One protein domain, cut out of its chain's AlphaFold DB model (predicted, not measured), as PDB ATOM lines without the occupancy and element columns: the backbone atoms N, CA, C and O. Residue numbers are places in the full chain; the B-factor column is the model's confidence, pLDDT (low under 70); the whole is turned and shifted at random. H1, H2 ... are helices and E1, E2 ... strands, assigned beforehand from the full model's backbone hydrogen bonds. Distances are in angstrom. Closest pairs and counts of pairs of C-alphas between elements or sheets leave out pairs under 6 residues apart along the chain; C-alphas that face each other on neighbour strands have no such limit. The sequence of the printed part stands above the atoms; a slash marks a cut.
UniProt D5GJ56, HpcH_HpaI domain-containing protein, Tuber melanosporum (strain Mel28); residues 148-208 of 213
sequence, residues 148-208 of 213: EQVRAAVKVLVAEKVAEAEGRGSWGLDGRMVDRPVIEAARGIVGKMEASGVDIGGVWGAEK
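What this domain is: This is residues 148 to 208 of the 213 residues of the protein "HpcH_HpaI domain-containing protein" of Tuber melanosporum (strain Mel28) (UniProt D5GJ56). Two long helices, H1 and H2, cross at a steep angle with H1 in the middle; the short helix H3 packs across residues 150 to 154 of H1, and a small hairpin of strands, E1 and E2, sits by residues 155 to 163 of H1. The printed part has 61 residues, with three named helices and two named strands in the order H1, E1, E2, H2, H3; the sheet, E1 - E2, is antiparallel and the class is mostly helix. The whole is compact, with a radius of gyration of the C-alphas of 11.5 A, and elongated, spanning 33 by 21 by 20 A.

How they stand to each other: Start at H1, residues 148 to 165. It touches H2, residues 180 to 196, at a steep tilt of 52 degrees, opposite ways; their closest C-alphas, of Ala 153 and Ala 186, are 4.3 A apart. With residues 150 to 154 alone H1 touches H3, residues 201 to 206; the closest C-alphas, of Arg 151 and Val 203, are 6.1 A apart, and the lines are only just about perpendicular, at 70.5 degrees. Look next at the hairpin of E1, residues 171 to 173, and E2, residues 176 to 178: N 171 and O 178, 3.0 A apart, and N 173 and O 176, 2.8 A apart, are within hydrogen-bond range. The closest C-alphas of H1 and E1, those of Ala 163 and Trp 171, are 7.2 A apart. H2 and H3 are apart. Every O i to N i+4 pair is within hydrogen-bond range in H2 and H3, and 12 of 14 in H1.

Where its parts are: Find C-alpha 148 at (41.220, -11.699, 1.430); from there H1 runs 26.4 A to C-alpha 165. E1 covers 6.9 A and E2 6.4 A. H2 runs 24.5 A from C-alpha 180 at (32.456, -6.191, 19.334), and H3 runs 8.8 A to C-alpha 206 at (29.626, -12.831, -2.787).

The domain as a whole: The two C-alphas farthest apart, those of Gly 167 and Gly 197, are 33.4 A apart. Residues 194 to 199, of which 194 to 196 belong to H2, stand free. The four links are tight, the printed part has no cut, and no printed residue is under 70 in pLDDT.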
ATOM      1  N   GLU A 148      41.627 -10.705   0.431       89.44
ATOM      2  CA  GLU A 148      41.220 -11.699   1.430       89.44
ATOM      3  C   GLU A 148      40.857 -11.066   2.777       89.44
ATOM      4  O   GLU A 148      39.874 -11.463   3.403       89.44
ATOM      5  N   GLN A 149      41.605 -10.043   3.208       90.00
ATOM      6  CA  GLN A 149      41.304  -9.306   4.439       90.00
ATOM      7  C   GLN A 149      39.969  -8.569   4.319       90.00
ATOM      8  O   GLN A 149      39.191  -8.537   5.271       90.00
ATOM      9  N   VAL A 150      39.685  -8.007   3.141       92.00
ATOM     10  CA  VAL A 150      38.413  -7.337   2.850       92.00
ATOM     11  C   VAL A 150      37.269  -8.338   2.826       92.00
ATOM     12  O   VAL A 150      36.244  -8.084   3.449       92.00
ATOM     13  N   ARG A 151      37.446  -9.489   2.169       92.56
ATOM     14  CA  ARG A 151      36.438 -10.558   2.134       92.56
ATOM     15  C   ARG A 151      36.101 -11.046   3.539       92.56
ATOM     16  O   ARG A 151      34.929 -11.086   3.892       92.56
ATOM     17  N   ALA A 152      37.113 -11.328   4.361       92.12
ATOM     18  CA  ALA A 152      36.915 -11.737   5.749       92.12
ATOM     19  C   ALA A 152      36.192 -10.659   6.576       92.12
ATOM     20  O   ALA A 152      35.266 -10.969   7.322       92.12
ATOM     21  N   ALA A 153      36.565  -9.387   6.409       93.38
ATOM     22  CA  ALA A 153      35.901  -8.278   7.087       93.38
ATOM     23  C   ALA A 153      34.431  -8.137   6.654       93.38
ATOM     24  O   ALA A 153      33.548  -8.036   7.500       93.38
ATOM     25  N   VAL A 154      34.150  -8.189   5.352       93.94
ATOM     26  CA  VAL A 154      32.785  -8.152   4.810       93.94
ATOM     27  C   VAL A 154      31.954  -9.323   5.335       93.94
ATOM     28  O   VAL A 154      30.827  -9.112   5.777       93.94
ATOM     29  N   LYS A 155      32.522 -10.533   5.361       93.88
ATOM     30  CA  LYS A 155      31.874 -11.740   5.885       93.88
ATOM     31  C   LYS A 155      31.420 -11.559   7.339       93.88
ATOM     32  O   LYS A 155      30.270 -11.853   7.663       93.88
ATOM     33  N   VAL A 156      32.284 -10.983   8.182       93.88
ATOM     34  CA  VAL A 156      31.951 -10.627   9.572       93.88
ATOM     35  C   VAL A 156      30.784  -9.637   9.639       93.88
ATOM     36  O   VAL A 156      29.846  -9.855  10.398       93.88
ATOM     37  N   LEU A 157      30.800  -8.576   8.826       92.81
ATOM     38  CA  LEU A 157      29.751  -7.545   8.840       92.81
ATOM     39  C   LEU A 157      28.409  -8.024   8.279       92.81
ATOM     40  O   LEU A 157      27.360  -7.495   8.650       92.81
ATOM     41  N   VAL A 158      28.412  -9.000   7.368       93.19
ATOM     42  CA  VAL A 158      27.172  -9.632   6.900       93.19
ATOM     43  C   VAL A 158      26.571 -10.490   8.010       93.19
ATOM     44  O   VAL A 158      25.390 -10.327   8.320       93.19
ATOM     45  N   ALA A 159      27.376 -11.346   8.642       91.94
ATOM     46  CA  ALA A 159      26.907 -12.215   9.718       91.94
ATOM     47  C   ALA A 159      26.509 -11.435  10.986       91.94
ATOM     48  O   ALA A 159      25.554 -11.827  11.657       91.94
ATOM     49  N   GLU A 160      27.137 -10.282  11.254       93.00
ATOM     50  CA  GLU A 160      26.731  -9.360  12.325       93.00
ATOM     51  C   GLU A 160      25.250  -8.978  12.213       93.00
ATOM     52  O   GLU A 160      24.551  -8.997  13.220       93.00
ATOM     53  N   LYS A 161      24.736  -8.694  11.007       89.31
ATOM     54  CA  LYS A 161      23.329  -8.285  10.820       89.31
ATOM     55  C   LYS A 161      22.339  -9.367  11.250       89.31
ATOM     56  O   LYS A 161      21.262  -9.051  11.745       89.31
ATOM     57  N   VAL A 162      22.694 -10.633  11.034       89.00
ATOM     58  CA  VAL A 162      21.876 -11.778  11.452       89.00
ATOM     59  C   VAL A 162      21.984 -11.963  12.965       89.00
ATOM     60  O   VAL A 162      20.966 -12.073  13.641       89.00
ATOM     61  N   ALA A 163      23.202 -11.916  13.507       88.44
ATOM     62  CA  ALA A 163      23.445 -12.054  14.941       88.44
ATOM     63  C   ALA A 163      22.780 -10.938  15.772       88.44
ATOM     64  O   ALA A 163      22.232 -11.212  16.839       88.44
ATOM     65  N   GLU A 164      22.784  -9.698  15.274       88.69
ATOM     66  CA  GLU A 164      22.136  -8.546  15.912       88.69
ATOM     67  C   GLU A 164      20.609  -8.696  15.924       88.69
ATOM     68  O   GLU A 164      19.981  -8.432  16.949       88.69
ATOM     69  N   ALA A 165      20.011  -9.206  14.838       88.56
ATOM     70  CA  ALA A 165      18.579  -9.513  14.785       88.56
ATOM     71  C   ALA A 165      18.169 -10.622  15.773       88.56
ATOM     72  O   ALA A 165      17.048 -10.622  16.277       88.56
ATOM     73  N   GLU A 166      19.084 -11.543  16.077       89.50
ATOM     74  CA  GLU A 166      18.905 -12.605  17.072       89.50
ATOM     75  C   GLU A 166      19.306 -12.183  18.501       89.50
ATOM     76  O   GLU A 166      19.165 -12.967  19.438       89.50
ATOM     77  N   GLY A 167      19.807 -10.957  18.692       86.81
ATOM     78  CA  GLY A 167      20.226 -10.440  19.997       86.81
ATOM     79  C   GLY A 167      21.501 -11.080  20.567       86.81
ATOM     80  O   GLY A 167      21.707 -11.046  21.782       86.81
ATOM     81  N   ARG A 168      22.367 -11.669  19.728       85.56
ATOM     82  CA  ARG A 168      23.619 -12.312  20.170       85.56
ATOM     83  C   ARG A 168      24.736 -11.278  20.365       85.56
ATOM     84  O   ARG A 168      25.089 -10.551  19.442       85.56
ATOM     85  N   GLY A 169      25.339 -11.247  21.557       81.75
ATOM     86  CA  GLY A 169      26.483 -10.370  21.870       81.75
ATOM     87  C   GLY A 169      27.841 -10.883  21.369       81.75
ATOM     88  O   GLY A 169      28.756 -10.092  21.147       81.75
ATOM     89  N   SER A 170      27.961 -12.196  21.174       87.75
ATOM     90  CA  SER A 170      29.100 -12.879  20.557       87.75
ATOM     91  C   SER A 170      28.611 -14.135  19.832       87.75
ATOM     92  O   SER A 170      27.559 -14.682  20.174       87.75
ATOM     93  N   TRP A 171      29.330 -14.562  18.795       92.25
ATOM     94  CA  TRP A 171      28.917 -15.659  17.908       92.25
ATOM     95  C   TRP A 171      30.118 -16.287  17.188       92.25
ATOM     96  O   TRP A 171      31.222 -15.742  17.237       92.25
ATOM     97  N   GLY A 172      29.930 -17.457  16.572       91.31
ATOM     98  CA  GLY A 172      30.983 -18.171  15.850       91.31
ATOM     99  C   GLY A 172      30.981 -17.876  14.349       91.31
ATOM    100  O   GLY A 172      29.932 -17.692  13.739       91.31
ATOM    101  N   LEU A 173      32.157 -17.843  13.730       91.25
ATOM    102  CA  LEU A 173      32.307 -17.772  12.277       91.25
ATOM    103  C   LEU A 173      33.580 -18.479  11.837       91.25
ATOM    104  O   LEU A 173      34.670 -18.075  12.251       91.25
ATOM    105  N   ASP A 174      33.461 -19.498  10.986       87.56
ATOM    106  CA  ASP A 174      34.601 -20.294  10.516       87.56
ATOM    107  C   ASP A 174      35.448 -20.832  11.692       87.56
ATOM    108  O   ASP A 174      36.683 -20.803  11.665       87.56
ATOM    109  N   GLY A 175      34.784 -21.248  12.779       87.56
ATOM    110  CA  GLY A 175      35.445 -21.712  14.002       87.56
ATOM    111  C   GLY A 175      36.153 -20.627  14.829       87.56
ATOM    112  O   GLY A 175      36.934 -20.960  15.723       87.56
ATOM    113  N   ARG A 176      35.917 -19.334  14.562       88.56
ATOM    114  CA  ARG A 176      36.447 -18.207  15.351       88.56
ATOM    115  C   ARG A 176      35.336 -17.482  16.098       88.56
ATOM    116  O   ARG A 176      34.246 -17.303  15.571       88.56
ATOM    117  N   MET A 177      35.637 -17.015  17.307       91.81
ATOM    118  CA  MET A 177      34.724 -16.164  18.067       91.81
ATOM    119  C   MET A 177      34.729 -14.745  17.497       91.81
ATOM    120  O   MET A 177      35.789 -14.141  17.323       91.81
ATOM    121  N   VAL A 178      33.538 -14.216  17.248       92.94
ATOM    122  CA  VAL A 178      33.305 -12.841  16.826       92.94
ATOM    123  C   VAL A 178      32.589 -12.092  17.945       92.94
ATOM    124  O   VAL A 178      31.543 -12.513  18.437       92.94
ATOM    125  N   ASP A 179      33.175 -10.967  18.337       92.00
ATOM    126  CA  ASP A 179      32.675 -10.040  19.345       92.00
ATOM    127  C   ASP A 179      32.767  -8.587  18.836       92.00
ATOM    128  O   ASP A 179      33.113  -8.322  17.677       92.00
ATOM    129  N   ARG A 180      32.442  -7.616  19.699       89.31
ATOM    130  CA  ARG A 180      32.456  -6.191  19.334       89.31
ATOM    131  C   ARG A 180      33.829  -5.715  18.810       89.31
ATOM    132  O   ARG A 180      33.830  -5.091  17.748       89.31
ATOM    133  N   PRO A 181      34.977  -5.997  19.462       89.38
ATOM    134  CA  PRO A 181      36.298  -5.667  18.919       89.38
ATOM    135  C   PRO A 181      36.557  -6.191  17.500       89.38
ATOM    136  O   PRO A 181      37.060  -5.447  16.654       89.38
ATOM    137  N   VAL A 182      36.201  -7.450  17.216       91.94
ATOM    138  CA  VAL A 182      36.398  -8.047  15.882       91.94
ATOM    139  C   VAL A 182      35.537  -7.342  14.831       91.94
ATOM    140  O   VAL A 182      36.017  -7.024  13.740       91.94
ATOM    141  N   ILE A 183      34.288  -7.035  15.176       92.62
ATOM    142  CA  ILE A 183      33.367  -6.281  14.319       92.62
ATOM    143  C   ILE A 183      33.914  -4.879  14.021       92.62
ATOM    144  O   ILE A 183      33.936  -4.449  12.866       92.62
ATOM    145  N   GLU A 184      34.376  -4.148  15.036       91.00
ATOM    146  CA  GLU A 184      34.918  -2.796  14.859       91.00
ATOM    147  C   GLU A 184      36.181  -2.796  13.988       91.00
ATOM    148  O   GLU A 184      36.331  -1.937  13.110       91.00
ATOM    149  N   ALA A 185      37.052  -3.794  14.159       89.56
ATOM    150  CA  ALA A 185      38.208  -3.992  13.291       89.56
ATOM    151  C   ALA A 185      37.788  -4.255  11.832       89.56
ATOM    152  O   ALA A 185      38.339  -3.638  10.914       89.56
ATOM    153  N   ALA A 186      36.773  -5.100  11.609       92.56
ATOM    154  CA  ALA A 186      36.226  -5.374  10.282       92.56
ATOM    155  C   ALA A 186      35.644  -4.109   9.620       92.56
ATOM    156  O   ALA A 186      35.965  -3.813   8.465       92.56
ATOM    157  N   ARG A 187      34.876  -3.294  10.364       92.44
ATOM    158  CA  ARG A 187      34.384  -1.983   9.889       92.44
ATOM    159  C   ARG A 187      35.536  -1.056   9.502       92.44
ATOM    160  O   ARG A 187      35.457  -0.374   8.483       92.44
ATOM    161  N   GLY A 188      36.620  -1.052  10.279       88.44
ATOM    162  CA  GLY A 188      37.822  -0.271   9.984       88.44
ATOM    163  C   GLY A 188      38.516  -0.683   8.679       88.44
ATOM    164  O   GLY A 188      38.943   0.188   7.916       88.44
ATOM    165  N   ILE A 189      38.604  -1.988   8.401       89.81
ATOM    166  CA  ILE A 189      39.180  -2.533   7.160       89.81
ATOM    167  C   ILE A 189      38.345  -2.118   5.948       89.81
ATOM    168  O   ILE A 189      38.884  -1.549   4.997       89.81
ATOM    169  N   VAL A 190      37.032  -2.346   6.009       90.56
ATOM    170  CA  VAL A 190      36.093  -1.983   4.939       90.56
ATOM    171  C   VAL A 190      36.113  -0.478   4.692       90.56
ATOM    172  O   VAL A 190      36.344  -0.047   3.565       90.56
ATOM    173  N   GLY A 191      36.008   0.333   5.748       87.50
ATOM    174  CA  GLY A 191      36.045   1.789   5.624       87.50
ATOM    175  C   GLY A 191      37.372   2.320   5.065       87.50
ATOM    176  O   GLY A 191      37.392   3.360   4.406       87.50
ATOM    177  N   LYS A 192      38.496   1.620   5.284       84.25
ATOM    178  CA  LYS A 192      39.782   1.970   4.654       84.25
ATOM    179  C   LYS A 192      39.752   1.715   3.142       84.25
ATOM    180  O   LYS A 192      40.288   2.530   2.394       84.25
ATOM    181  N   MET A 193      39.137   0.620   2.697       86.75
ATOM    182  CA  MET A 193      38.996   0.310   1.270       86.75
ATOM    183  C   MET A 193      38.008   1.223   0.556       86.75
ATOM    184  O   MET A 193      38.311   1.715  -0.524       86.75
ATOM    185  N   GLU A 194      36.872   1.523   1.176       84.44
ATOM    186  CA  GLU A 194      35.903   2.468   0.612       84.44
ATOM    187  C   GLU A 194      36.531   3.857   0.440       84.44
ATOM    188  O   GLU A 194      36.397   4.487  -0.609       84.44
ATOM    189  N   ALA A 195      37.310   4.309   1.431       81.81
ATOM    190  CA  ALA A 195      38.014   5.585   1.353       81.81
ATOM    191  C   ALA A 195      39.115   5.623   0.276       81.81
ATOM    192  O   ALA A 195      39.458   6.701  -0.205       81.81
ATOM    193  N   SER A 196      39.673   4.475  -0.124       78.12
ATOM    194  CA  SER A 196      40.685   4.422  -1.188       78.12
ATOM    195  C   SER A 196      40.082   4.524  -2.599       78.12
ATOM    196  O   SER A 196      40.823   4.727  -3.570       78.12
ATOM    197  N   GLY A 197      38.749   4.443  -2.705       77.94
ATOM    198  CA  GLY A 197      37.994   4.517  -3.955       77.94
ATOM    199  C   GLY A 197      37.969   3.207  -4.747       77.94
ATOM    200  O   GLY A 197      37.697   3.239  -5.945       77.94
ATOM    201  N   VAL A 198      38.293   2.074  -4.114       79.88
ATOM    202  CA  VAL A 198      38.187   0.742  -4.728       79.88
ATOM    203  C   VAL A 198      36.756   0.227  -4.576       79.88
ATOM    204  O   VAL A 198      36.200   0.253  -3.480       79.88
ATOM    205  N   ASP A 199      36.161  -0.254  -5.670       82.00
ATOM    206  CA  ASP A 199      34.829  -0.857  -5.639       82.00
ATOM    207  C   ASP A 199      34.875  -2.239  -4.971       82.00
ATOM    208  O   ASP A 199      35.498  -3.176  -5.469       82.00
ATOM    209  N   ILE A 200      34.203  -2.355  -3.826       86.06
ATOM    210  CA  ILE A 200      34.065  -3.597  -3.058       86.06
ATOM    211  C   ILE A 200      32.663  -4.215  -3.187       86.06
ATOM    212  O   ILE A 200      32.361  -5.198  -2.509       86.06
ATOM    213  N   GLY A 201      31.795  -3.686  -4.062       83.31
ATOM    214  CA  GLY A 201      30.420  -4.161  -4.253       83.31
ATOM    215  C   GLY A 201      30.329  -5.639  -4.644       83.31
ATOM    216  O   GLY A 201      29.439  -6.353  -4.176       83.31
ATOM    217  N   GLY A 202      31.296  -6.131  -5.425       84.75
ATOM    218  CA  GLY A 202      31.409  -7.553  -5.767       84.75
ATOM    219  C   GLY A 202      31.671  -8.450  -4.551       84.75
ATOM    220  O   GLY A 202      31.067  -9.514  -4.431       84.75
ATOM    221  N   VAL A 203      32.499  -7.989  -3.605       86.50
ATOM    222  CA  VAL A 203      32.808  -8.721  -2.363       86.50
ATOM    223  C   VAL A 203      31.579  -8.779  -1.458       86.50
ATOM    224  O   VAL A 203      31.230  -9.841  -0.950       86.50
ATOM    225  N   TRP A 204      30.863  -7.658  -1.329       86.50
ATOM    226  CA  TRP A 204      29.584  -7.614  -0.617       86.50
ATOM    227  C   TRP A 204      28.542  -8.553  -1.218       86.50
ATOM    228  O   TRP A 204      27.769  -9.144  -0.472       86.50
ATOM    229  N   GLY A 205      28.504  -8.683  -2.547       84.12
ATOM    230  CA  GLY A 205      27.614  -9.598  -3.257       84.12
ATOM    231  C   GLY A 205      27.907 -11.071  -2.978       84.12
ATOM    232  O   GLY A 205      26.971 -11.828  -2.726       84.12
ATOM    233  N   ALA A 206      29.186 -11.452  -2.990       86.19
ATOM    234  CA  ALA A 206      29.626 -12.831  -2.787       86.19
ATOM    235  C   ALA A 206      29.290 -13.370  -1.384       86.19
ATOM    236  O   ALA A 206      28.910 -14.528  -1.244       86.19
ATOM    237  N   GLU A 207      29.364 -12.518  -0.359       87.44
ATOM    238  CA  GLU A 207      29.224 -12.928   1.046       87.44
ATOM    239  C   GLU A 207      27.803 -12.746   1.619       87.44
ATOM    240  O   GLU A 207      27.593 -12.983   2.805       87.44
ATOM    241  N   LYS A 208      26.797 -12.346   0.818       79.56
ATOM    242  CA  LYS A 208      25.421 -12.044   1.298       79.56
ATOM    243  C   LYS A 208      24.739 -13.181   2.071       79.56
ATOM    244  O   LYS A 208      23.793 -12.917   2.808       79.56
TER     245      LYS A 208